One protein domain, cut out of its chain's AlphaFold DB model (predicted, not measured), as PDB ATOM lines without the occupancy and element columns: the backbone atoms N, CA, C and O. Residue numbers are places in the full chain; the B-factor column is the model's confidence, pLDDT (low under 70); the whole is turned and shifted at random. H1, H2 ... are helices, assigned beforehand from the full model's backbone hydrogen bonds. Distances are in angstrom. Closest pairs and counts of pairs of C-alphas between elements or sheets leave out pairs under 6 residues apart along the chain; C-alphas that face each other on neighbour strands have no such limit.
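What this domain is: This is residues 42 to 196 of the 196 residues of the protein "XRE family transcriptional regulator" of Cohnella lubricantis (UniProt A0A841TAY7). Two lobes of short helices sit side by side, joined where H1 of one lobe crosses H8 of the other. The first lobe holds H1 to H5; in the second, H9 to H13 are set about H8, with H6 across one end of H11 and the short H7 at its rim. The printed part has 155 residues with thirteen named helices, H1 to H13 in chain order, and no named strand: all helix. It is compact, with a radius of gyration of the C-alphas of 15.3 A, and spans 46 by 35 by 28 A.

Where its parts are: The longest helices have 11 residues each: H11, residues 172 to 182, 15.5 A from first to last C-alpha; H4, residues 80 to 90, 15.4 A; and H6, residues 104 to 114, 14.9 A. C-alpha 172 is at (-30.237, 6.648, 24.333). H10 is residues 157 to 166, 13.5 A, and H3 residues 65 to 74, 13.2 A. H8 is residues 133 to 141, H1 42 to 49, H2 54 to 60 and H9 146 to 152. C-alpha 42 is at (-14.583, -2.316, 35.497). Four residues each make H5, 94 to 97; H7, 123 to 126; H12, 186 to 189; and H13, 191 to 194, whose C-alpha 194 is at (-18.069, 3.997, 20.922).

How they stand to each other: H11 touches H6, about perpendicular at 86 degrees, the closest C-alphas being those of Ala 107 and Phe 182, 6.1 A apart. H11 also touches H12, with C-alphas 179 and 186 at 6.2 A. H8 is close to H11 but not clearly touching, C-alphas 138 and 182 being closest at 7.8 A. H8 and H10 touch only at their ends, C-alphas 136 and 164 at 5.3 A. H9 and H10 form a helical hairpin, opposite ways at 35.3 degrees, only just a steep tilt; C-alphas 150 and 157 are closest at 5.2 A. H7 and H10 are near each other. H13 is close to H8 but not clearly touching, C-alphas 133 and 192 at 7.6 A. H1 touches H8 about perpendicular, at 88 degrees, C-alphas 45 and 137 at 3.8 A. H1 and H5 only just touch, with 3 pairs of C-alphas within 8 A, the closest being 43 and 97 at 5.2 A. H5 touches H4, C-alphas 87 and 94 at 5.5 A. H2 touches H3 at a steep tilt of 53 degrees, C-alphas 55 and 65 at 5.1 A. Every O i to N i+4 pair is within hydrogen-bond range in H1, H2, H3, H4, H6, H9, H10 and H11, and 3 of 5 are in H8; H5, H7, H12 and H13 are too short for such a pair.

The domain as a whole: The two C-alphas farthest apart, those of Gly 62 and Gly 154, are 46.1 A apart. The printed part has no cut and no long link. Its mean pLDDT is 90.4; residue 119, residues 128 to 130 and residue 196, the chain's last, are under 70.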
ATOM      1  N   VAL A  42     -14.960  -2.316  36.918       95.50
ATOM      2  CA  VAL A  42     -14.583  -2.316  35.497       95.50
ATOM      3  C   VAL A  42     -13.388  -3.233  35.254       95.50
ATOM      4  O   VAL A  42     -13.472  -4.127  34.413       95.50
ATOM      5  N   LEU A  43     -12.308  -3.099  36.033       95.94
ATOM      6  CA  LEU A  43     -11.154  -3.992  35.908       95.94
ATOM      7  C   LEU A  43     -11.549  -5.451  36.167       95.94
ATOM      8  O   LEU A  43     -11.178  -6.335  35.400       95.94
ATOM      9  N   MET A  44     -12.355  -5.710  37.201       94.94
ATOM     10  CA  MET A  44     -12.845  -7.065  37.470       94.94
ATOM     11  C   MET A  44     -13.705  -7.611  36.320       94.94
ATOM     12  O   MET A  44     -13.569  -8.779  35.960       94.94
ATOM     13  N   ALA A  45     -14.573  -6.784  35.731       94.75
ATOM     14  CA  ALA A  45     -15.398  -7.161  34.589       94.75
ATOM     15  C   ALA A  45     -14.534  -7.609  33.401       94.75
ATOM     16  O   ALA A  45     -14.776  -8.681  32.845       94.75
ATOM     17  N   VAL A  46     -13.500  -6.835  33.063       96.00
ATOM     18  CA  VAL A  46     -12.570  -7.164  31.974       96.00
ATOM     19  C   VAL A  46     -11.817  -8.465  32.265       96.00
ATOM     20  O   VAL A  46     -11.804  -9.351  31.417       96.00
ATOM     21  N   LEU A  47     -11.286  -8.641  33.480       95.25
ATOM     22  CA  LEU A  47     -10.569  -9.865  33.870       95.25
ATOM     23  C   LEU A  47     -11.434 -11.124  33.758       95.25
ATOM     24  O   LEU A  47     -10.969 -12.147  33.265       95.25
ATOM     25  N   ILE A  48     -12.702 -11.051  34.176       93.44
ATOM     26  CA  ILE A  48     -13.629 -12.184  34.058       93.44
ATOM     27  C   ILE A  48     -13.871 -12.547  32.589       93.44
ATOM     28  O   ILE A  48     -13.970 -13.731  32.261       93.44
ATOM     29  N   VAL A  49     -14.023 -11.546  31.717       93.19
ATOM     30  CA  VAL A  49     -14.325 -11.776  30.298       93.19
ATOM     31  C   VAL A  49     -13.114 -12.321  29.545       93.19
ATOM     32  O   VAL A  49     -13.288 -13.219  28.726       93.19
ATOM     33  N   GLU A  50     -11.918 -11.829  29.860       92.44
ATOM     34  CA  GLU A  50     -10.647 -12.290  29.282       92.44
ATOM     35  C   GLU A  50     -10.126 -13.589  29.929       92.44
ATOM     36  O   GLU A  50      -9.088 -14.106  29.536       92.44
ATOM     37  N   ASP A  51     -10.840 -14.130  30.925       92.44
ATOM     38  CA  ASP A  51     -10.459 -15.314  31.714       92.44
ATOM     39  C   ASP A  51      -9.081 -15.199  32.405       92.44
ATOM     40  O   ASP A  51      -8.443 -16.208  32.705       92.44
ATOM     41  N   VAL A  52      -8.649 -13.970  32.712       94.44
ATOM     42  CA  VAL A  52      -7.359 -13.678  33.357       94.44
ATOM     43  C   VAL A  52      -7.501 -13.754  34.873       94.44
ATOM     44  O   VAL A  52      -8.306 -13.051  35.495       94.44
ATOM     45  N   LYS A  53      -6.680 -14.593  35.508       94.44
ATOM     46  CA  LYS A  53      -6.670 -14.733  36.972       94.44
ATOM     47  C   LYS A  53      -5.854 -13.621  37.629       94.44
ATOM     48  O   LYS A  53      -4.861 -13.154  37.086       94.44
ATOM     49  N   LEU A  54      -6.192 -13.277  38.876       94.62
ATOM     50  CA  LEU A  54      -5.423 -12.282  39.642       94.62
ATOM     51  C   LEU A  54      -3.962 -12.692  39.850       94.62
ATOM     52  O   LEU A  54      -3.086 -11.839  39.872       94.62
ATOM     53  N   SER A  55      -3.707 -13.993  40.017       95.06
ATOM     54  CA  SER A  55      -2.354 -14.534  40.163       95.06
ATOM     55  C   SER A  55      -1.536 -14.410  38.882       95.06
ATOM     56  O   SER A  55      -0.359 -14.098  38.958       95.06
ATOM     57  N   GLU A  56      -2.171 -14.629  37.732       96.88
ATOM     58  CA  GLU A  56      -1.546 -14.521  36.411       96.88
ATOM     59  C   GLU A  56      -1.207 -13.063  36.099       96.88
ATOM     60  O   GLU A  56      -0.065 -12.753  35.784       96.88
ATOM     61  N   LEU A  57      -2.151 -12.140  36.321       97.31
ATOM     62  CA  LEU A  57      -1.874 -10.711  36.175       97.31
ATOM     63  C   LEU A  57      -0.758 -10.244  37.124       97.31
ATOM     64  O   LEU A  57       0.056  -9.402  36.762       97.31
ATOM     65  N   ALA A  58      -0.716 -10.773  38.347       97.38
ATOM     66  CA  ALA A  58       0.325 -10.424  39.306       97.38
ATOM     67  C   ALA A  58       1.710 -10.916  38.863       97.38
ATOM     68  O   ALA A  58       2.678 -10.170  38.987       97.38
ATOM     69  N   GLU A  59       1.787 -12.136  38.327       97.75
ATOM     70  CA  GLU A  59       3.011 -12.714  37.770       97.75
ATOM     71  C   GLU A  59       3.536 -11.883  36.595       97.75
ATOM     72  O   GLU A  59       4.704 -11.502  36.597       97.75
ATOM     73  N   GLU A  60       2.666 -11.508  35.654       96.75
ATOM     74  CA  GLU A  60       3.035 -10.660  34.513       96.75
ATOM     75  C   GLU A  60       3.561  -9.279  34.926       96.75
ATOM     76  O   GLU A  60       4.457  -8.736  34.285       96.75
ATOM     77  N   LEU A  61       3.006  -8.704  35.996       97.12
ATOM     78  CA  LEU A  61       3.404  -7.391  36.508       97.12
ATOM     79  C   LEU A  61       4.560  -7.466  37.519       97.12
ATOM     80  O   LEU A  61       4.998  -6.429  38.008       97.12
ATOM     81  N   GLY A  62       5.034  -8.664  37.879       97.19
ATOM     82  CA  GLY A  62       6.096  -8.842  38.872       97.19
ATOM     83  C   GLY A  62       5.704  -8.429  40.298       97.19
ATOM     84  O   GLY A  62       6.563  -8.040  41.089       97.19
ATOM     85  N   VAL A  63       4.416  -8.501  40.651       97.38
ATOM     86  CA  VAL A  63       3.894  -8.123  41.975       97.38
ATOM     87  C   VAL A  63       3.277  -9.310  42.712       97.38
ATOM     88  O   VAL A  63       2.960 -10.350  42.143       97.38
ATOM     89  N   ALA A  64       3.050  -9.161  44.018       96.00
ATOM     90  CA  ALA A  64       2.312 -10.162  44.780       96.00
ATOM     91  C   ALA A  64       0.818 -10.187  44.375       96.00
ATOM     92  O   ALA A  64       0.211  -9.121  44.234       96.00
ATOM     93  N   PRO A  65       0.150 -11.361  44.327       94.62
ATOM     94  CA  PRO A  65      -1.292 -11.449  44.048       94.62
ATOM     95  C   PRO A  65      -2.172 -10.614  44.992       94.62
ATOM     96  O   PRO A  65      -3.230 -10.122  44.604       94.62
ATOM     97  N   ARG A  66      -1.721 -10.410  46.239       93.38
ATOM     98  CA  ARG A  66      -2.381  -9.547  47.235       93.38
ATOM     99  C   ARG A  66      -2.457  -8.087  46.776       93.38
ATOM    100  O   ARG A  66      -3.441  -7.427  47.100       93.38
ATOM    101  N   THR A  67      -1.454  -7.611  46.040       95.44
ATOM    102  CA  THR A  67      -1.385  -6.247  45.500       95.44
ATOM    103  C   THR A  67      -2.430  -6.052  44.407       95.44
ATOM    104  O   THR A  67      -3.218  -5.117  44.469       95.44
ATOM    105  N   VAL A  68      -2.537  -6.992  43.465       96.12
ATOM    106  CA  VAL A  68      -3.606  -6.955  42.451       96.12
ATOM    107  C   VAL A  68      -4.986  -7.035  43.112       96.12
ATOM    108  O   VAL A  68      -5.907  -6.302  42.752       96.12
ATOM    109  N   ALA A  69      -5.133  -7.885  44.131       93.62
ATOM    110  CA  ALA A  69      -6.376  -7.990  44.885       93.62
ATOM    111  C   ALA A  69      -6.754  -6.676  45.598       93.62
ATOM    112  O   ALA A  69      -7.940  -6.345  45.640       93.62
ATOM    113  N   SER A  70      -5.800  -5.907  46.137       93.69
ATOM    114  CA  SER A  70      -6.119  -4.622  46.778       93.69
ATOM    115  C   SER A  70      -6.574  -3.570  45.764       93.69
ATOM    116  O   SER A  70      -7.489  -2.799  46.060       93.69
ATOM    117  N   TRP A  71      -6.048  -3.590  44.536       94.38
ATOM    118  CA  TRP A  71      -6.529  -2.713  43.464       94.38
ATOM    119  C   TRP A  71      -7.994  -2.962  43.097       94.38
ATOM    120  O   TRP A  71      -8.725  -2.032  42.760       94.38
ATOM    121  N   ILE A  72      -8.448  -4.214  43.203       92.25
ATOM    122  CA  ILE A  72      -9.806  -4.618  42.827       92.25
ATOM    123  C   ILE A  72     -10.788  -4.491  43.990       92.25
ATOM    124  O   ILE A  72     -11.851  -3.893  43.835       92.25
ATOM    125  N   TYR A  73     -10.467  -5.064  45.149       90.12
ATOM    126  CA  TYR A  73     -11.411  -5.189  46.267       90.12
ATOM    127  C   TYR A  73     -11.305  -4.056  47.284       90.12
ATOM    128  O   TYR A  73     -12.276  -3.745  47.965       90.12
ATOM    129  N   GLU A  74     -10.133  -3.437  47.406       87.56
ATOM    130  CA  GLU A  74      -9.904  -2.354  48.368       87.56
ATOM    131  C   GLU A  74      -9.954  -0.978  47.684       87.56
ATOM    132  O   GLU A  74     -10.101   0.032  48.365       87.56
ATOM    133  N   GLY A  75      -9.909  -0.936  46.345       84.94
ATOM    134  CA  GLY A  75      -9.918   0.304  45.564       84.94
ATOM    135  C   GLY A  75      -8.592   1.060  45.636       84.94
ATOM    136  O   GLY A  75      -8.550   2.252  45.349       84.94
ATOM    137  N   VAL A  76      -7.508   0.385  46.036       90.88
ATOM    138  CA  VAL A  76      -6.169   0.982  46.059       90.88
ATOM    139  C   VAL A  76      -5.774   1.333  44.631       90.88
ATOM    140  O   VAL A  76      -5.777   0.477  43.751       90.88
ATOM    141  N   HIS A  77      -5.414   2.586  44.383       91.62
ATOM    142  CA  HIS A  77      -5.038   2.996  43.039       91.62
ATOM    143  C   HIS A  77      -3.603   2.519  42.724       91.62
ATOM    144  O   HIS A  77      -2.693   2.830  43.498       91.62
ATOM    145  N   PRO A  78      -3.365   1.754  41.637       94.81
ATOM    146  CA  PRO A  78      -2.011   1.350  41.251       94.81
ATOM    147  C   PRO A  78      -1.161   2.562  40.859       94.81
ATOM    148  O   PRO A  78      -1.704   3.624  40.555       94.81
ATOM    149  N   THR A  79       0.163   2.403  40.807       97.00
ATOM    150  CA  THR A  79       1.062   3.427  40.247       97.00
ATOM    151  C   THR A  79       0.823   3.612  38.747       97.00
ATOM    152  O   THR A  79       0.270   2.731  38.089       97.00
ATOM    153  N   GLU A  80       1.264   4.746  38.198       97.25
ATOM    154  CA  GLU A  80       1.148   5.046  36.761       97.25
ATOM    155  C   GLU A  80       1.732   3.933  35.882       97.25
ATOM    156  O   GLU A  80       1.099   3.512  34.923       97.25
ATOM    157  N   GLU A  81       2.890   3.394  36.262       97.25
ATOM    158  CA  GLU A  81       3.544   2.282  35.568       97.25
ATOM    159  C   GLU A  81       2.628   1.055  35.440       97.25
ATOM    160  O   GLU A  81       2.390   0.566  34.334       97.25
ATOM    161  N   TYR A  82       2.038   0.596  36.551       97.81
ATOM    162  CA  TYR A  82       1.130  -0.551  36.526       97.81
ATOM    163  C   TYR A  82      -0.168  -0.238  35.788       97.81
ATOM    164  O   TYR A  82      -0.680  -1.088  35.062       97.81
ATOM    165  N   ARG A  83      -0.705   0.979  35.933       97.75
ATOM    166  CA  ARG A  83      -1.908   1.373  35.197       97.75
ATOM    167  C   ARG A  83      -1.667   1.388  33.694       97.75
ATOM    168  O   ARG A  83      -2.508   0.874  32.962       97.75
ATOM    169  N   ALA A  84      -0.533   1.918  33.243       97.81
ATOM    170  CA  ALA A  84      -0.147   1.932  31.839       97.81
ATOM    171  C   ALA A  84       0.044   0.510  31.293       97.81
ATOM    172  O   ALA A  84      -0.493   0.193  30.233       97.81
ATOM    173  N   ALA A  85       0.725  -0.368  32.036       97.94
ATOM    174  CA  ALA A  85       0.922  -1.764  31.641       97.94
ATOM    175  C   ALA A  85      -0.409  -2.527  31.503       97.94
ATOM    176  O   ALA A  85      -0.648  -3.195  30.497       97.94
ATOM    177  N   ILE A  86      -1.308  -2.380  32.481       97.94
ATOM    178  CA  ILE A  86      -2.637  -3.008  32.469       97.94
ATOM    179  C   ILE A  86      -3.501  -2.433  31.335       97.94
ATOM    180  O   ILE A  86      -4.134  -3.189  30.600       97.94
ATOM    181  N   ALA A  87      -3.503  -1.108  31.158       97.62
ATOM    182  CA  ALA A  87      -4.212  -0.433  30.070       97.62
ATOM    183  C   ALA A  87      -3.751  -0.912  28.693       97.62
ATOM    184  O   ALA A  87      -4.576  -1.242  27.841       97.62
ATOM    185  N   HIS A  88      -2.436  -1.029  28.507       97.31
ATOM    186  CA  HIS A  88      -1.845  -1.568  27.292       97.31
ATOM    187  C   HIS A  88      -2.249  -3.031  27.063       97.31
ATOM    188  O   HIS A  88      -2.709  -3.363  25.974       97.31
ATOM    189  N   LYS A  89      -2.154  -3.896  28.087       96.81
ATOM    190  CA  LYS A  89      -2.537  -5.318  27.992       96.81
ATOM    191  C   LYS A  89      -3.976  -5.500  27.508       96.81
ATOM    192  O   LYS A  89      -4.231  -6.357  26.669       96.81
ATOM    193  N   PHE A  90      -4.914  -4.719  28.043       95.81
ATOM    194  CA  PHE A  90      -6.340  -4.876  27.735       95.81
ATOM    195  C   PHE A  90      -6.838  -3.983  26.590       95.81
ATOM    196  O   PHE A  90      -7.986  -4.136  26.160       95.81
ATOM    197  N   GLY A  91      -5.999  -3.077  26.080       95.75
ATOM    198  CA  GLY A  91      -6.367  -2.129  25.027       95.75
ATOM    199  C   GLY A  91      -7.475  -1.167  25.459       95.75
ATOM    200  O   GLY A  91      -8.380  -0.886  24.678       95.75
ATOM    201  N   LEU A  92      -7.455  -0.721  26.718       96.19
ATOM    202  CA  LEU A  92      -8.454   0.184  27.294       96.19
ATOM    203  C   LEU A  92      -7.759   1.343  28.023       96.19
ATOM    204  O   LEU A  92      -6.749   1.109  28.687       96.19
ATOM    205  N   PRO A  93      -8.288   2.577  27.970       96.88
ATOM    206  CA  PRO A  93      -7.693   3.705  28.673       96.88
ATOM    207  C   PRO A  93      -7.667   3.513  30.185       96.88
ATOM    208  O   PRO A  93      -8.577   2.927  30.781       96.88
ATOM    209  N   GLN A  94      -6.671   4.122  30.828       96.75
ATOM    210  CA  GLN A  94      -6.543   4.083  32.284       96.75
ATOM    211  C   GLN A  94      -7.768   4.671  33.000       96.75
ATOM    212  O   GLN A  94      -8.223   4.096  33.986       96.75
ATOM    213  N   HIS A  95      -8.335   5.774  32.494       95.06
ATOM    214  CA  HIS A  95      -9.502   6.414  33.115       95.06
ATOM    215  C   HIS A  95     -10.757   5.523  33.095       95.06
ATOM    216  O   HIS A  95     -11.600   5.652  33.976       95.06
ATOM    217  N   VAL A  96     -10.856   4.593  32.137       96.56
ATOM    218  CA  VAL A  96     -11.943   3.606  32.054       96.56
ATOM    219  C   VAL A  96     -11.671   2.443  33.008       96.56
ATOM    220  O   VAL A  96     -12.490   2.134  33.869       96.56
ATOM    221  N   LEU A  97     -10.501   1.804  32.891       96.31
ATOM    222  CA  LEU A  97     -10.153   0.611  33.675       96.31
ATOM    223  C   LEU A  97     -10.039   0.865  35.174       96.31
ATOM    224  O   LEU A  97     -10.294  -0.034  35.974       96.31
ATOM    225  N   PHE A  98      -9.609   2.062  35.558       95.19
ATOM    226  CA  PHE A  98      -9.428   2.446  36.951       95.19
ATOM    227  C   PHE A  98     -10.467   3.458  37.412       95.19
ATOM    228  O   PHE A  98     -10.221   4.181  38.377       95.19
ATOM    229  N   HIS A  99     -11.630   3.479  36.757       92.06
ATOM    230  CA  HIS A  99     -12.787   4.205  37.251       92.06
ATOM    231  C   HIS A  99     -13.188   3.643  38.622       92.06
ATOM    232  O   HIS A  99     -13.714   2.529  38.738       92.06
ATOM    233  N   LEU A 100     -12.876   4.400  39.674       83.19
ATOM    234  CA  LEU A 100     -13.303   4.090  41.028       83.19
ATOM    235  C   LEU A 100     -14.707   4.637  41.205       83.19
ATOM    236  O   LEU A 100     -14.923   5.843  41.213       83.19
ATOM    237  N   ASP A 101     -15.650   3.721  41.332       72.50
ATOM    238  CA  ASP A 101     -17.041   4.082  41.498       72.50
ATOM    239  C   ASP A 101     -17.339   4.374  42.975       72.50
ATOM    240  O   ASP A 101     -17.378   3.464  43.814       72.50
ATOM    241  N   GLU A 102     -17.531   5.656  43.283       70.50
ATOM    242  CA  GLU A 102     -17.876   6.139  44.623       70.50
ATOM    243  C   GLU A 102     -19.229   5.585  45.099       70.50
ATOM    244  O   GLU A 102     -19.363   5.211  46.268       70.50
ATOM    245  N   HIS A 103     -20.187   5.418  44.181       70.12
ATOM    246  CA  HIS A 103     -21.529   4.872  44.420       70.12
ATOM    247  C   HIS A 103     -21.630   3.370  44.118       70.12
ATOM    248  O   HIS A 103     -22.673   2.740  44.311       70.12
ATOM    249  N   GLY A 104     -20.533   2.745  43.692       70.88
ATOM    250  CA  GLY A 104     -20.535   1.389  43.151       70.88
ATOM    251  C   GLY A 104     -20.897   0.331  44.178       70.88
ATOM    252  O   GLY A 104     -21.402  -0.732  43.811       70.88
ATOM    253  N   LEU A 105     -20.675   0.642  45.458       73.38
ATOM    254  CA  LEU A 105     -21.161  -0.127  46.600       73.38
ATOM    255  C   LEU A 105     -22.685  -0.099  46.700       73.38
ATOM    256  O   LEU A 105     -23.296  -1.157  46.810       73.38
ATOM    257  N   GLU A 106     -23.281   1.090  46.656       81.81
ATOM    258  CA  GLU A 106     -24.727   1.285  46.774       81.81
ATOM    259  C   GLU A 106     -25.437   0.622  45.593       81.81
ATOM    260  O   GLU A 106     -26.360  -0.165  45.792       81.81
ATOM    261  N   ALA A 107     -24.923   0.828  44.376       82.12
ATOM    262  CA  ALA A 107     -25.400   0.140  43.183       82.12
ATOM    263  C   ALA A 107     -25.239  -1.386  43.308       82.12
ATOM    264  O   ALA A 107     -26.174  -2.131  43.030       82.12
ATOM    265  N   ALA A 108     -24.090  -1.888  43.779       81.44
ATOM    266  CA  ALA A 108     -23.887  -3.327  43.962       81.44
ATOM    267  C   ALA A 108     -24.858  -3.937  44.983       81.44
ATOM    268  O   ALA A 108     -25.384  -5.026  44.742       81.44
ATOM    269  N   GLU A 109     -25.100  -3.256  46.104       83.50
ATOM    270  CA  GLU A 109     -26.051  -3.687  47.129       83.50
ATOM    271  C   GLU A 109     -27.494  -3.633  46.610       83.50
ATOM    272  O   GLU A 109     -28.240  -4.596  46.802       83.50
ATOM    273  N   ALA A 110     -27.868  -2.575  45.885       86.38
ATOM    274  CA  ALA A 110     -29.180  -2.435  45.257       86.38
ATOM    275  C   ALA A 110     -29.432  -3.528  44.209       86.38
ATOM    276  O   ALA A 110     -30.486  -4.164  44.224       86.38
ATOM    277  N   ILE A 111     -28.449  -3.819  43.351       86.88
ATOM    278  CA  ILE A 111     -28.517  -4.917  42.379       86.88
ATOM    279  C   ILE A 111     -28.642  -6.259  43.106       86.88
ATOM    280  O   ILE A 111     -29.510  -7.069  42.777       86.88
ATOM    281  N   ALA A 112     -27.797  -6.507  44.111       84.19
ATOM    282  CA  ALA A 112     -27.833  -7.754  44.865       84.19
ATOM    283  C   ALA A 112     -29.192  -7.961  45.546       84.19
ATOM    284  O   ALA A 112     -29.712  -9.073  45.511       84.19
ATOM    285  N   ALA A 113     -29.779  -6.905  46.120       86.12
ATOM    286  CA  ALA A 113     -31.114  -6.918  46.710       86.12
ATOM    287  C   ALA A 113     -32.203  -7.160  45.654       86.12
ATOM    288  O   ALA A 113     -33.072  -8.009  45.846       86.12
ATOM    289  N   ALA A 114     -32.126  -6.469  44.514       85.25
ATOM    290  CA  ALA A 114     -33.096  -6.589  43.436       85.25
ATOM    291  C   ALA A 114     -33.111  -7.985  42.799       85.25
ATOM    292  O   ALA A 114     -34.146  -8.384  42.280       85.25
ATOM    293  N   PHE A 115     -32.009  -8.736  42.826       85.56
ATOM    294  CA  PHE A 115     -31.909 -10.047  42.173       85.56
ATOM    295  C   PHE A 115     -31.768 -11.223  43.153       85.56
ATOM    296  O   PHE A 115     -31.394 -12.327  42.746       85.56
ATOM    297  N   GLN A 116     -32.094 -11.042  44.441       79.56
ATOM    298  CA  GLN A 116     -32.088 -12.153  45.402       79.56
ATOM    299  C   GLN A 116     -33.042 -13.270  44.957       79.56
ATOM    300  O   GLN A 116     -34.252 -13.086  44.883       79.56
ATOM    301  N   GLY A 117     -32.488 -14.450  44.656       71.38
ATOM    302  CA  GLY A 117     -33.259 -15.610  44.192       71.38
ATOM    303  C   GLY A 117     -33.672 -15.565  42.714       71.38
ATOM    304  O   GLY A 117     -34.246 -16.534  42.220       71.38
ATOM    305  N   GLU A 118     -33.335 -14.505  41.976       72.81
ATOM    306  CA  GLU A 118     -33.689 -14.349  40.565       72.81
ATOM    307  C   GLU A 118     -32.493 -14.647  39.648       72.81
ATOM    308  O   GLU A 118     -31.567 -13.855  39.529       72.81
ATOM    309  N   GLY A 119     -32.540 -15.785  38.942       66.38
ATOM    310  CA  GLY A 119     -31.713 -16.070  37.759       66.38
ATOM    311  C   GLY A 119     -30.200 -15.855  37.917       66.38
ATOM    312  O   GLY A 119     -29.668 -14.803  37.570       66.38
ATOM    313  N   LYS A 120     -29.478 -16.912  38.307       78.62
ATOM    314  CA  LYS A 120     -28.014 -16.894  38.451       78.62
ATOM    315  C   LYS A 120     -27.297 -16.567  37.134       78.62
ATOM    316  O   LYS A 120     -27.654 -17.090  36.076       78.62
ATOM    317  N   PHE A 121     -26.230 -15.773  37.203       85.19
ATOM    318  CA  PHE A 121     -25.292 -15.648  36.091       85.19
ATOM    319  C   PHE A 121     -24.584 -16.979  35.797       85.19
ATOM    320  O   PHE A 121     -24.033 -17.632  36.686       85.19
ATOM    321  N   TYR A 122     -24.549 -17.367  34.524       81.81
ATOM    322  CA  TYR A 122     -23.812 -18.540  34.061       81.81
ATOM    323  C   TYR A 122     -22.673 -18.098  33.146       81.81
ATOM    324  O   TYR A 122     -22.926 -17.374  32.186       81.81
ATOM    325  N   LYS A 123     -21.452 -18.627  33.352       81.12
ATOM    326  CA  LYS A 123     -20.267 -18.329  32.511       81.12
ATOM    327  C   LYS A 123     -20.534 -18.545  31.015       81.12
ATOM    328  O   LYS A 123     -19.958 -17.855  30.188       81.12
ATOM    329  N   ARG A 124     -21.490 -19.415  30.654       82.50
ATOM    330  CA  ARG A 124     -21.934 -19.604  29.260       82.50
ATOM    331  C   ARG A 124     -22.429 -18.321  28.575       82.50
ATOM    332  O   ARG A 124     -22.335 -18.213  27.360       82.50
ATOM    333  N   ALA A 125     -22.938 -17.347  29.335       78.69
ATOM    334  CA  ALA A 125     -23.319 -16.033  28.815       78.69
ATOM    335  C   ALA A 125     -22.108 -15.258  28.258       78.69
ATOM    336  O   ALA A 125     -22.266 -14.370  27.421       78.69
ATOM    337  N   LEU A 126     -20.894 -15.640  28.665       83.06
ATOM    338  CA  LEU A 126     -19.627 -15.118  28.162       83.06
ATOM    339  C   LEU A 126     -19.037 -15.944  27.003       83.06
ATOM    340  O   LEU A 126     -17.973 -15.598  26.514       83.06
ATOM    341  N   LEU A 127     -19.720 -16.971  26.485       75.00
ATOM    342  CA  LEU A 127     -19.219 -17.716  25.318       75.00
ATOM    343  C   LEU A 127     -19.412 -16.935  24.010       75.00
ATOM    344  O   LEU A 127     -20.469 -16.331  23.799       75.00
ATOM    345  N   GLY A 128     -18.414 -16.977  23.125       69.00
ATOM    346  CA  GLY A 128     -18.384 -16.277  21.831       69.00
ATOM    347  C   GLY A 128     -17.570 -14.980  21.865       69.00
ATOM    348  O   GLY A 128     -17.206 -14.511  22.937       69.00
ATOM    349  N   ALA A 129     -17.294 -14.390  20.697       65.69
ATOM    350  CA  ALA A 129     -16.534 -13.142  20.604       65.69
ATOM    351  C   ALA A 129     -17.255 -12.017  21.368       65.69
ATOM    352  O   ALA A 129     -18.356 -11.607  20.989       65.69
ATOM    353  N   LYS A 130     -16.663 -11.542  22.471       69.12
ATOM    354  CA  LYS A 130     -17.224 -10.445  23.264       69.12
ATOM    355  C   LYS A 130     -16.660  -9.141  22.782       69.12
ATOM    356  O   LYS A 130     -15.483  -8.844  22.914       69.12
ATOM    357  N   ARG A 131     -17.565  -8.377  22.196       84.31
ATOM    358  CA  ARG A 131     -17.260  -7.092  21.615       84.31
ATOM    359  C   ARG A 131     -17.435  -5.935  22.602       84.31
ATOM    360  O   ARG A 131     -16.876  -4.885  22.325       84.31
ATOM    361  N   ASN A 132     -18.179  -6.126  23.693       91.88
ATOM    362  CA  ASN A 132     -18.276  -5.199  24.821       91.88
ATOM    363  C   ASN A 132     -18.023  -5.989  26.118       91.88
ATOM    364  O   ASN A 132     -18.922  -6.647  26.661       91.88
ATOM    365  N   ARG A 133     -16.760  -6.007  26.537       94.81
ATOM    366  CA  ARG A 133     -16.229  -6.712  27.704       94.81
ATOM    367  C   ARG A 133     -16.680  -6.040  28.994       94.81
ATOM    368  O   ARG A 133     -17.063  -6.755  29.914       94.81
ATOM    369  N   ILE A 134     -16.738  -4.708  29.036       95.69
ATOM    370  CA  ILE A 134     -17.172  -3.960  30.228       95.69
ATOM    371  C   ILE A 134     -18.615  -4.328  30.590       95.69
ATOM    372  O   ILE A 134     -18.864  -4.885  31.662       95.69
ATOM    373  N   LEU A 135     -19.566  -4.129  29.670       95.06
ATOM    374  CA  LEU A 135     -20.976  -4.453  29.909       95.06
ATOM    375  C   LEU A 135     -21.174  -5.948  30.200       95.06
ATOM    376  O   LEU A 135     -21.924  -6.322  31.102       95.06
ATOM    377  N   SER A 136     -20.496  -6.821  29.445       93.75
ATOM    378  CA  SER A 136     -20.632  -8.270  29.627       93.75
ATOM    379  C   SER A 136     -20.107  -8.740  30.982       93.75
ATOM    380  O   SER A 136     -20.730  -9.585  31.628       93.75
ATOM    381  N   GLY A 137     -18.964  -8.204  31.404       93.38
ATOM    382  CA  GLY A 137     -18.311  -8.563  32.652       93.38
ATOM    383  C   GLY A 137     -19.033  -8.005  33.874       93.38
ATOM    384  O   GLY A 137     -19.077  -8.691  34.889       93.38
ATOM    385  N   LEU A 138     -19.684  -6.841  33.787       93.81
ATOM    386  CA  LEU A 138     -20.452  -6.285  34.908       93.81
ATOM    387  C   LEU A 138     -21.612  -7.196  35.332       93.81
ATOM    388  O   LEU A 138     -21.801  -7.437  36.524       93.81
ATOM    389  N   PHE A 139     -22.323  -7.815  34.383       92.88
ATOM    390  CA  PHE A 139     -23.306  -8.858  34.714       92.88
ATOM    391  C   PHE A 139     -22.686 -10.017  35.509       92.88
ATOM    392  O   PHE A 139     -23.305 -10.534  36.440       92.88
ATOM    393  N   ALA A 140     -21.453 -10.405  35.177       90.56
ATOM    394  CA  ALA A 140     -20.731 -11.450  35.892       90.56
ATOM    395  C   ALA A 140     -20.301 -10.999  37.297       90.56
ATOM    396  O   ALA A 140     -20.504 -11.746  38.254       90.56
ATOM    397  N   VAL A 141     -19.762  -9.781  37.425       90.94
ATOM    398  CA  VAL A 141     -19.346  -9.167  38.700       90.94
ATOM    399  C   VAL A 141     -20.506  -9.135  39.691       90.94
ATOM    400  O   VAL A 141     -20.333  -9.500  40.851       90.94
ATOM    401  N   HIS A 142     -21.699  -8.767  39.224       88.94
ATOM    402  CA  HIS A 142     -22.900  -8.704  40.058       88.94
ATOM    403  C   HIS A 142     -23.658 -10.036  40.158       88.94
ATOM    404  O   HIS A 142     -24.654 -10.127  40.872       88.94
ATOM    405  N   GLY A 143     -23.217 -11.083  39.454       88.31
ATOM    406  CA  GLY A 143     -23.884 -12.385  39.459       88.31
ATOM    407  C   GLY A 143     -25.289 -12.379  38.844       88.31
ATOM    408  O   GLY A 143     -26.041 -13.337  39.049       88.31
ATOM    409  N   VAL A 144     -25.632 -11.352  38.061       89.75
ATOM    410  CA  VAL A 144     -26.959 -11.151  37.466       89.75
ATOM    411  C   VAL A 144     -27.013 -11.743  36.068       89.75
ATOM    412  O   VAL A 144     -26.216 -11.404  35.199       89.75
ATOM    413  N   SER A 145     -27.994 -12.607  35.804       91.00
ATOM    414  CA  SER A 145     -28.242 -13.088  34.445       91.00
ATOM    415  C   SER A 145     -28.705 -11.945  33.530       91.00
ATOM    416  O   SER A 145     -29.709 -11.303  33.849       91.00
ATOM    417  N   PRO A 146     -28.095 -11.757  32.339       91.69
ATOM    418  CA  PRO A 146     -28.570 -10.772  31.369       91.69
ATOM    419  C   PRO A 146     -30.047 -10.959  31.025       91.69
ATOM    420  O   PRO A 146     -30.779  -9.991  30.906       91.69
ATOM    421  N   ALA A 147     -30.523 -12.208  30.945       91.00
ATOM    422  CA  ALA A 147     -31.926 -12.498  30.663       91.00
ATOM    423  C   ALA A 147     -32.861 -12.158  31.835       91.00
ATOM    424  O   ALA A 147     -34.017 -11.811  31.601       91.00
ATOM    425  N   ALA A 148     -32.398 -12.290  33.085       91.88
ATOM    426  CA  ALA A 148     -33.174 -11.873  34.253       91.88
ATOM    427  C   ALA A 148     -33.300 -10.350  34.289       91.88
ATOM    428  O   ALA A 148     -34.409  -9.839  34.420       91.88
ATOM    429  N   PHE A 149     -32.187  -9.652  34.057       93.88
ATOM    430  CA  PHE A 149     -32.186  -8.208  33.874       93.88
ATOM    431  C   PHE A 149     -33.148  -7.780  32.767       93.88
ATOM    432  O   PHE A 149     -34.021  -6.960  33.023       93.88
ATOM    433  N   SER A 150     -33.071  -8.393  31.579       94.19
ATOM    434  CA  SER A 150     -33.939  -8.026  30.461       94.19
ATOM    435  C   SER A 150     -35.424  -8.121  30.818       94.19
ATOM    436  O   SER A 150     -36.182  -7.198  30.537       94.19
ATOM    437  N   ARG A 151     -35.842  -9.201  31.494       92.50
ATOM    438  CA  ARG A 151     -37.238  -9.363  31.933       92.50
ATOM    439  C   ARG A 151     -37.662  -8.283  32.924       92.50
ATOM    440  O   ARG A 151     -38.754  -7.749  32.787       92.50
ATOM    441  N   LYS A 152     -36.807  -7.965  33.897       92.19
ATOM    442  CA  LYS A 152     -37.107  -6.979  34.943       92.19
ATOM    443  C   LYS A 152     -37.135  -5.549  34.404       92.19
ATOM    444  O   LYS A 152     -37.970  -4.758  34.818       92.19
ATOM    445  N   ALA A 153     -36.269  -5.259  33.438       92.06
ATOM    446  CA  ALA A 153     -36.206  -3.988  32.728       92.06
ATOM    447  C   ALA A 153     -37.253  -3.855  31.603       92.06
ATOM    448  O   ALA A 153     -37.316  -2.815  30.957       92.06
ATOM    449  N   GLY A 154     -38.047  -4.897  31.319       93.12
ATOM    450  CA  GLY A 154     -39.048  -4.871  30.246       93.12
ATOM    451  C   GLY A 154     -38.459  -4.827  28.830       93.12
ATOM    452  O   GLY A 154     -39.126  -4.388  27.897       93.12
ATOM    453  N   ILE A 155     -37.216  -5.280  28.645       94.31
ATOM    454  CA  ILE A 155     -36.522  -5.280  27.350       94.31
ATOM    455  C   ILE A 155     -36.399  -6.703  26.801       94.31
ATOM    456  O   ILE A 155     -36.284  -7.680  27.544       94.31
ATOM    457  N   ALA A 156     -36.392  -6.852  25.475       92.75
ATOM    458  CA  ALA A 156     -36.209  -8.166  24.866       92.75
ATOM    459  C   ALA A 156     -34.805  -8.726  25.203       92.75
ATOM    460  O   ALA A 156     -33.810  -8.022  25.017       92.75
ATOM    461  N   PRO A 157     -34.659 -10.004  25.615       90.75
ATOM    462  CA  PRO A 157     -33.344 -10.585  25.920       90.75
ATOM    463  C   PRO A 157     -32.341 -10.531  24.759       90.75
ATOM    464  O   PRO A 157     -31.128 -10.459  24.968       90.75
ATOM    465  N   ALA A 158     -32.845 -10.550  23.522       90.88
ATOM    466  CA  ALA A 158     -32.033 -10.378  22.322       90.88
ATOM    467  C   ALA A 158     -31.372  -8.990  22.256       90.88
ATOM    468  O   ALA A 158     -30.241  -8.888  21.785       90.88
ATOM    469  N   THR A 159     -32.026  -7.951  22.781       92.50
ATOM    470  CA  THR A 159     -31.511  -6.576  22.828       92.50
ATOM    471  C   THR A 159     -30.293  -6.476  23.744       92.50
ATOM    472  O   THR A 159     -29.239  -6.012  23.319       92.50
ATOM    473  N   THR A 160     -30.369  -7.012  24.966       92.69
ATOM    474  CA  THR A 160     -29.204  -7.070  25.868       92.69
ATOM    475  C   THR A 160     -28.066  -7.886  25.259       92.69
ATOM    476  O   THR A 160     -26.907  -7.473  25.286       92.69
ATOM    477  N   ARG A 161     -28.389  -9.020  24.621       89.69
ATOM    478  CA  ARG A 161     -27.395  -9.849  23.928       89.69
ATOM    479  C   ARG A 161     -26.715  -9.111  22.768       89.69
ATOM    480  O   ARG A 161     -25.503  -9.253  22.610       89.69
ATOM    481  N   LYS A 162     -27.465  -8.335  21.976       91.62
ATOM    482  CA  LYS A 162     -26.941  -7.481  20.896       91.62
ATOM    483  C   LYS A 162     -25.863  -6.546  21.449       91.62
ATOM    484  O   LYS A 162     -24.740  -6.564  20.951       91.62
ATOM    485  N   TYR A 163     -26.155  -5.817  22.521       92.69
ATOM    486  CA  TYR A 163     -25.207  -4.859  23.099       92.69
ATOM    487  C   TYR A 163     -23.975  -5.530  23.713       92.69
ATOM    488  O   TYR A 163     -22.854  -5.079  23.497       92.69
ATOM    489  N   MET A 164     -24.148  -6.668  24.387       91.38
ATOM    490  CA  MET A 164     -23.032  -7.418  24.971       91.38
ATOM    491  C   MET A 164     -22.116  -8.078  23.923       91.38
ATOM    492  O   MET A 164     -20.893  -8.053  24.050       91.38
ATOM    493  N   HIS A 165     -22.681  -8.755  22.918       88.94
ATOM    494  CA  HIS A 165     -21.913  -9.655  22.039       88.94
ATOM    495  C   HIS A 165     -21.605  -9.054  20.676       88.94
ATOM    496  O   HIS A 165     -20.522  -9.282  20.149       88.94
ATOM    497  N   GLN A 166     -22.524  -8.276  20.109       88.00
ATOM    498  CA  GLN A 166     -22.267  -7.571  18.851       88.00
ATOM    499  C   GLN A 166     -21.536  -6.248  19.117       88.00
ATOM    500  O   GLN A 166     -20.887  -5.715  18.222       88.00
ATOM    501  N   GLY A 167     -21.568  -5.748  20.361       84.12
ATOM    502  CA  GLY A 167     -20.923  -4.495  20.754       84.12
ATOM    503  C   GLY A 167     -21.526  -3.283  20.054       84.12
ATOM    504  O   GLY A 167     -20.821  -2.310  19.827       84.12
ATOM    505  N   ALA A 168     -22.800  -3.374  19.661       90.00
ATOM    506  CA  ALA A 168     -23.540  -2.226  19.165       90.00
ATOM    507  C   ALA A 168     -23.749  -1.235  20.314       90.00
ATOM    508  O   ALA A 168     -24.100  -1.651  21.424       90.00
ATOM    509  N   LEU A 169     -23.569   0.053  20.037       93.44
ATOM    510  CA  LEU A 169     -23.934   1.109  20.971       93.44
ATOM    511  C   LEU A 169     -25.456   1.066  21.203       93.44
ATOM    512  O   LEU A 169     -26.206   1.017  20.222       93.44
ATOM    513  N   PRO A 170     -25.938   1.022  22.459       94.00
ATOM    514  CA  PRO A 170     -27.371   1.071  22.716       94.00
ATOM    515  C   PRO A 170     -27.980   2.425  22.356       94.00
ATOM    516  O   PRO A 170     -27.310   3.454  22.412       94.00
ATOM    517  N   ASP A 171     -29.278   2.426  22.057       93.69
ATOM    518  CA  ASP A 171     -30.043   3.668  21.902       93.69
ATOM    519  C   ASP A 171     -30.107   4.436  23.232       93.69
ATOM    520  O   ASP A 171     -29.987   3.841  24.305       93.69
ATOM    521  N   ALA A 172     -30.340   5.752  23.176       94.50
ATOM    522  CA  ALA A 172     -30.237   6.648  24.333       94.50
ATOM    523  C   ALA A 172     -30.982   6.152  25.588       94.50
ATOM    524  O   ALA A 172     -30.364   6.057  26.644       94.50
ATOM    525  N   GLY A 173     -32.247   5.736  25.458       94.69
ATOM    526  CA  GLY A 173     -33.022   5.230  26.598       94.69
ATOM    527  C   GLY A 173     -32.493   3.911  27.173       94.69
ATOM    528  O   GLY A 173     -32.601   3.665  28.369       94.69
ATOM    529  N   TYR A 174     -31.859   3.065  26.353       95.44
ATOM    530  CA  TYR A 174     -31.176   1.881  26.871       95.44
ATOM    531  C   TYR A 174     -29.873   2.251  27.575       95.44
ATOM    532  O   TYR A 174     -29.555   1.633  28.585       95.44
ATOM    533  N   ARG A 175     -29.121   3.232  27.063       95.88
ATOM    534  CA  ARG A 175     -27.875   3.682  27.701       95.88
ATOM    535  C   ARG A 175     -28.139   4.202  29.105       95.88
ATOM    536  O   ARG A 175     -27.499   3.711  30.023       95.88
ATOM    537  N   GLU A 176     -29.124   5.084  29.257       95.50
ATOM    538  CA  GLU A 176     -29.583   5.589  30.557       95.50
ATOM    539  C   GLU A 176     -29.967   4.432  31.488       95.50
ATOM    540  O   GLU A 176     -29.382   4.279  32.552       95.50
ATOM    541  N   LEU A 177     -30.813   3.511  31.018       95.56
ATOM    542  CA  LEU A 177     -31.236   2.342  31.793       95.56
ATOM    543  C   LEU A 177     -30.065   1.474  32.298       95.56
ATOM    544  O   LEU A 177     -30.082   1.015  33.439       95.56
ATOM    545  N   TYR A 178     -29.051   1.210  31.472       95.06
ATOM    546  CA  TYR A 178     -27.875   0.446  31.908       95.06
ATOM    547  C   TYR A 178     -26.948   1.266  32.817       95.06
ATOM    548  O   TYR A 178     -26.393   0.700  33.760       95.06
ATOM    549  N   CYS A 179     -26.767   2.558  32.536       94.06
ATOM    550  CA  CYS A 179     -25.985   3.473  33.365       94.06
ATOM    551  C   CYS A 179     -26.577   3.569  34.770       94.06
ATOM    552  O   CYS A 179     -25.846   3.357  35.733       94.06
ATOM    553  N   ASP A 180     -27.890   3.759  34.884       92.19
ATOM    554  CA  ASP A 180     -28.616   3.786  36.155       92.19
ATOM    555  C   ASP A 180     -28.526   2.443  36.874       92.19
ATOM    556  O   ASP A 180     -28.267   2.380  38.075       92.19
ATOM    557  N   PHE A 181     -28.702   1.346  36.131       92.19
ATOM    558  CA  PHE A 181     -28.647   0.013  36.710       92.19
ATOM    559  C   PHE A 181     -27.282  -0.300  37.323       92.19
ATOM    560  O   PHE A 181     -27.219  -0.838  38.427       92.19
ATOM    561  N   PHE A 182     -26.191   0.005  36.616       92.06
ATOM    562  CA  PHE A 182     -24.843  -0.281  37.099       92.06
ATOM    563  C   PHE A 182     -24.252   0.842  37.956       92.06
ATOM    564  O   PHE A 182     -23.311   0.567  38.699       92.06
ATOM    565  N   GLY A 183     -24.783   2.062  37.894       91.38
ATOM    566  CA  GLY A 183     -24.214   3.250  38.531       91.38
ATOM    567  C   GLY A 183     -22.930   3.744  37.857       91.38
ATOM    568  O   GLY A 183     -22.045   4.239  38.538       91.38
ATOM    569  N   LEU A 184     -22.781   3.552  36.541       92.62
ATOM    570  CA  LEU A 184     -21.575   3.945  35.798       92.62
ATOM    571  C   LEU A 184     -21.898   4.962  34.705       92.62
ATOM    572  O   LEU A 184     -22.934   4.832  34.046       92.62
ATOM    573  N   PRO A 185     -21.000   5.927  34.446       94.06
ATOM    574  CA  PRO A 185     -21.215   6.911  33.399       94.06
ATOM    575  C   PRO A 185     -21.090   6.279  32.002       94.06
ATOM    576  O   PRO A 185     -20.461   5.233  31.809       94.06
ATOM    577  N   GLU A 186     -21.739   6.905  31.017       94.75
ATOM    578  CA  GLU A 186     -21.882   6.352  29.663       94.75
ATOM    579  C   GLU A 186     -20.531   6.166  28.948       94.75
ATOM    580  O   GLU A 186     -20.330   5.183  28.232       94.75
ATOM    581  N   ASP A 187     -19.606   7.103  29.153       94.75
ATOM    582  CA  ASP A 187     -18.256   7.109  28.585       94.75
ATOM    583  C   ASP A 187     -17.389   5.948  29.090       94.75
ATOM    584  O   ASP A 187     -16.549   5.454  28.344       94.75
ATOM    585  N   VAL A 188     -17.642   5.459  30.307       95.69
ATOM    586  CA  VAL A 188     -16.997   4.266  30.869       95.69
ATOM    587  C   VAL A 188     -17.727   2.997  30.431       95.69
ATOM    588  O   VAL A 188     -17.112   2.078  29.892       95.69
ATOM    589  N   LEU A 189     -19.046   2.930  30.639       95.25
ATOM    590  CA  LEU A 189     -19.829   1.706  30.432       95.25
ATOM    591  C   LEU A 189     -19.877   1.263  28.963       95.25
ATOM    592  O   LEU A 189     -19.905   0.064  28.667       95.25
ATOM    593  N   PHE A 190     -19.882   2.224  28.038       95.56
ATOM    594  CA  PHE A 190     -20.000   1.974  26.603       95.56
ATOM    595  C   PHE A 190     -18.759   2.358  25.805       95.56
ATOM    596  O   PHE A 190     -18.841   2.407  24.578       95.56
ATOM    597  N   TYR A 191     -17.616   2.566  26.468       95.81
ATOM    598  CA  TYR A 191     -16.352   2.920  25.820       95.81
ATOM    599  C   TYR A 191     -16.067   2.052  24.580       95.81
ATOM    600  O   TYR A 191     -15.927   2.540  23.463       95.81
ATOM    601  N   GLU A 192     -16.117   0.729  24.744       93.56
ATOM    602  CA  GLU A 192     -15.796  -0.239  23.684       93.56
ATOM    603  C   GLU A 192     -16.798  -0.279  22.528       93.56
ATOM    604  O   GLU A 192     -16.489  -0.787  21.449       93.56
ATOM    605  N   ALA A 193     -18.017   0.206  22.762       91.75
ATOM    606  CA  ALA A 193     -19.038   0.321  21.731       91.75
ATOM    607  C   ALA A 193     -18.943   1.653  20.966       91.75
ATOM    608  O   ALA A 193     -19.513   1.744  19.882       91.75
ATOM    609  N   ARG A 194     -18.260   2.666  21.523       89.94
ATOM    610  CA  ARG A 194     -18.069   3.997  20.922       89.94
ATOM    611  C   ARG A 194     -16.816   4.091  20.050       89.94
ATOM    612  O   ARG A 194     -16.859   4.759  19.029       89.94
ATOM    613  N   GLU A 195     -15.730   3.421  20.426       80.94
ATOM    614  CA  GLU A 195     -14.437   3.469  19.713       80.94
ATOM    615  C   GLU A 195     -14.393   2.577  18.453       80.94
ATOM    616  O   GLU A 195     -13.377   1.956  18.138       80.94
ATOM    617  N   ARG A 196     -15.518   2.443  17.750       65.69
ATOM    618  CA  ARG A 196     -15.677   1.565  16.586       65.69
ATOM    619  C   ARG A 196     -16.400   2.250  15.453       65.69
ATOM    620  O   ARG A 196     -16.004   1.972  14.303       65.69
TER     621      ARG A 196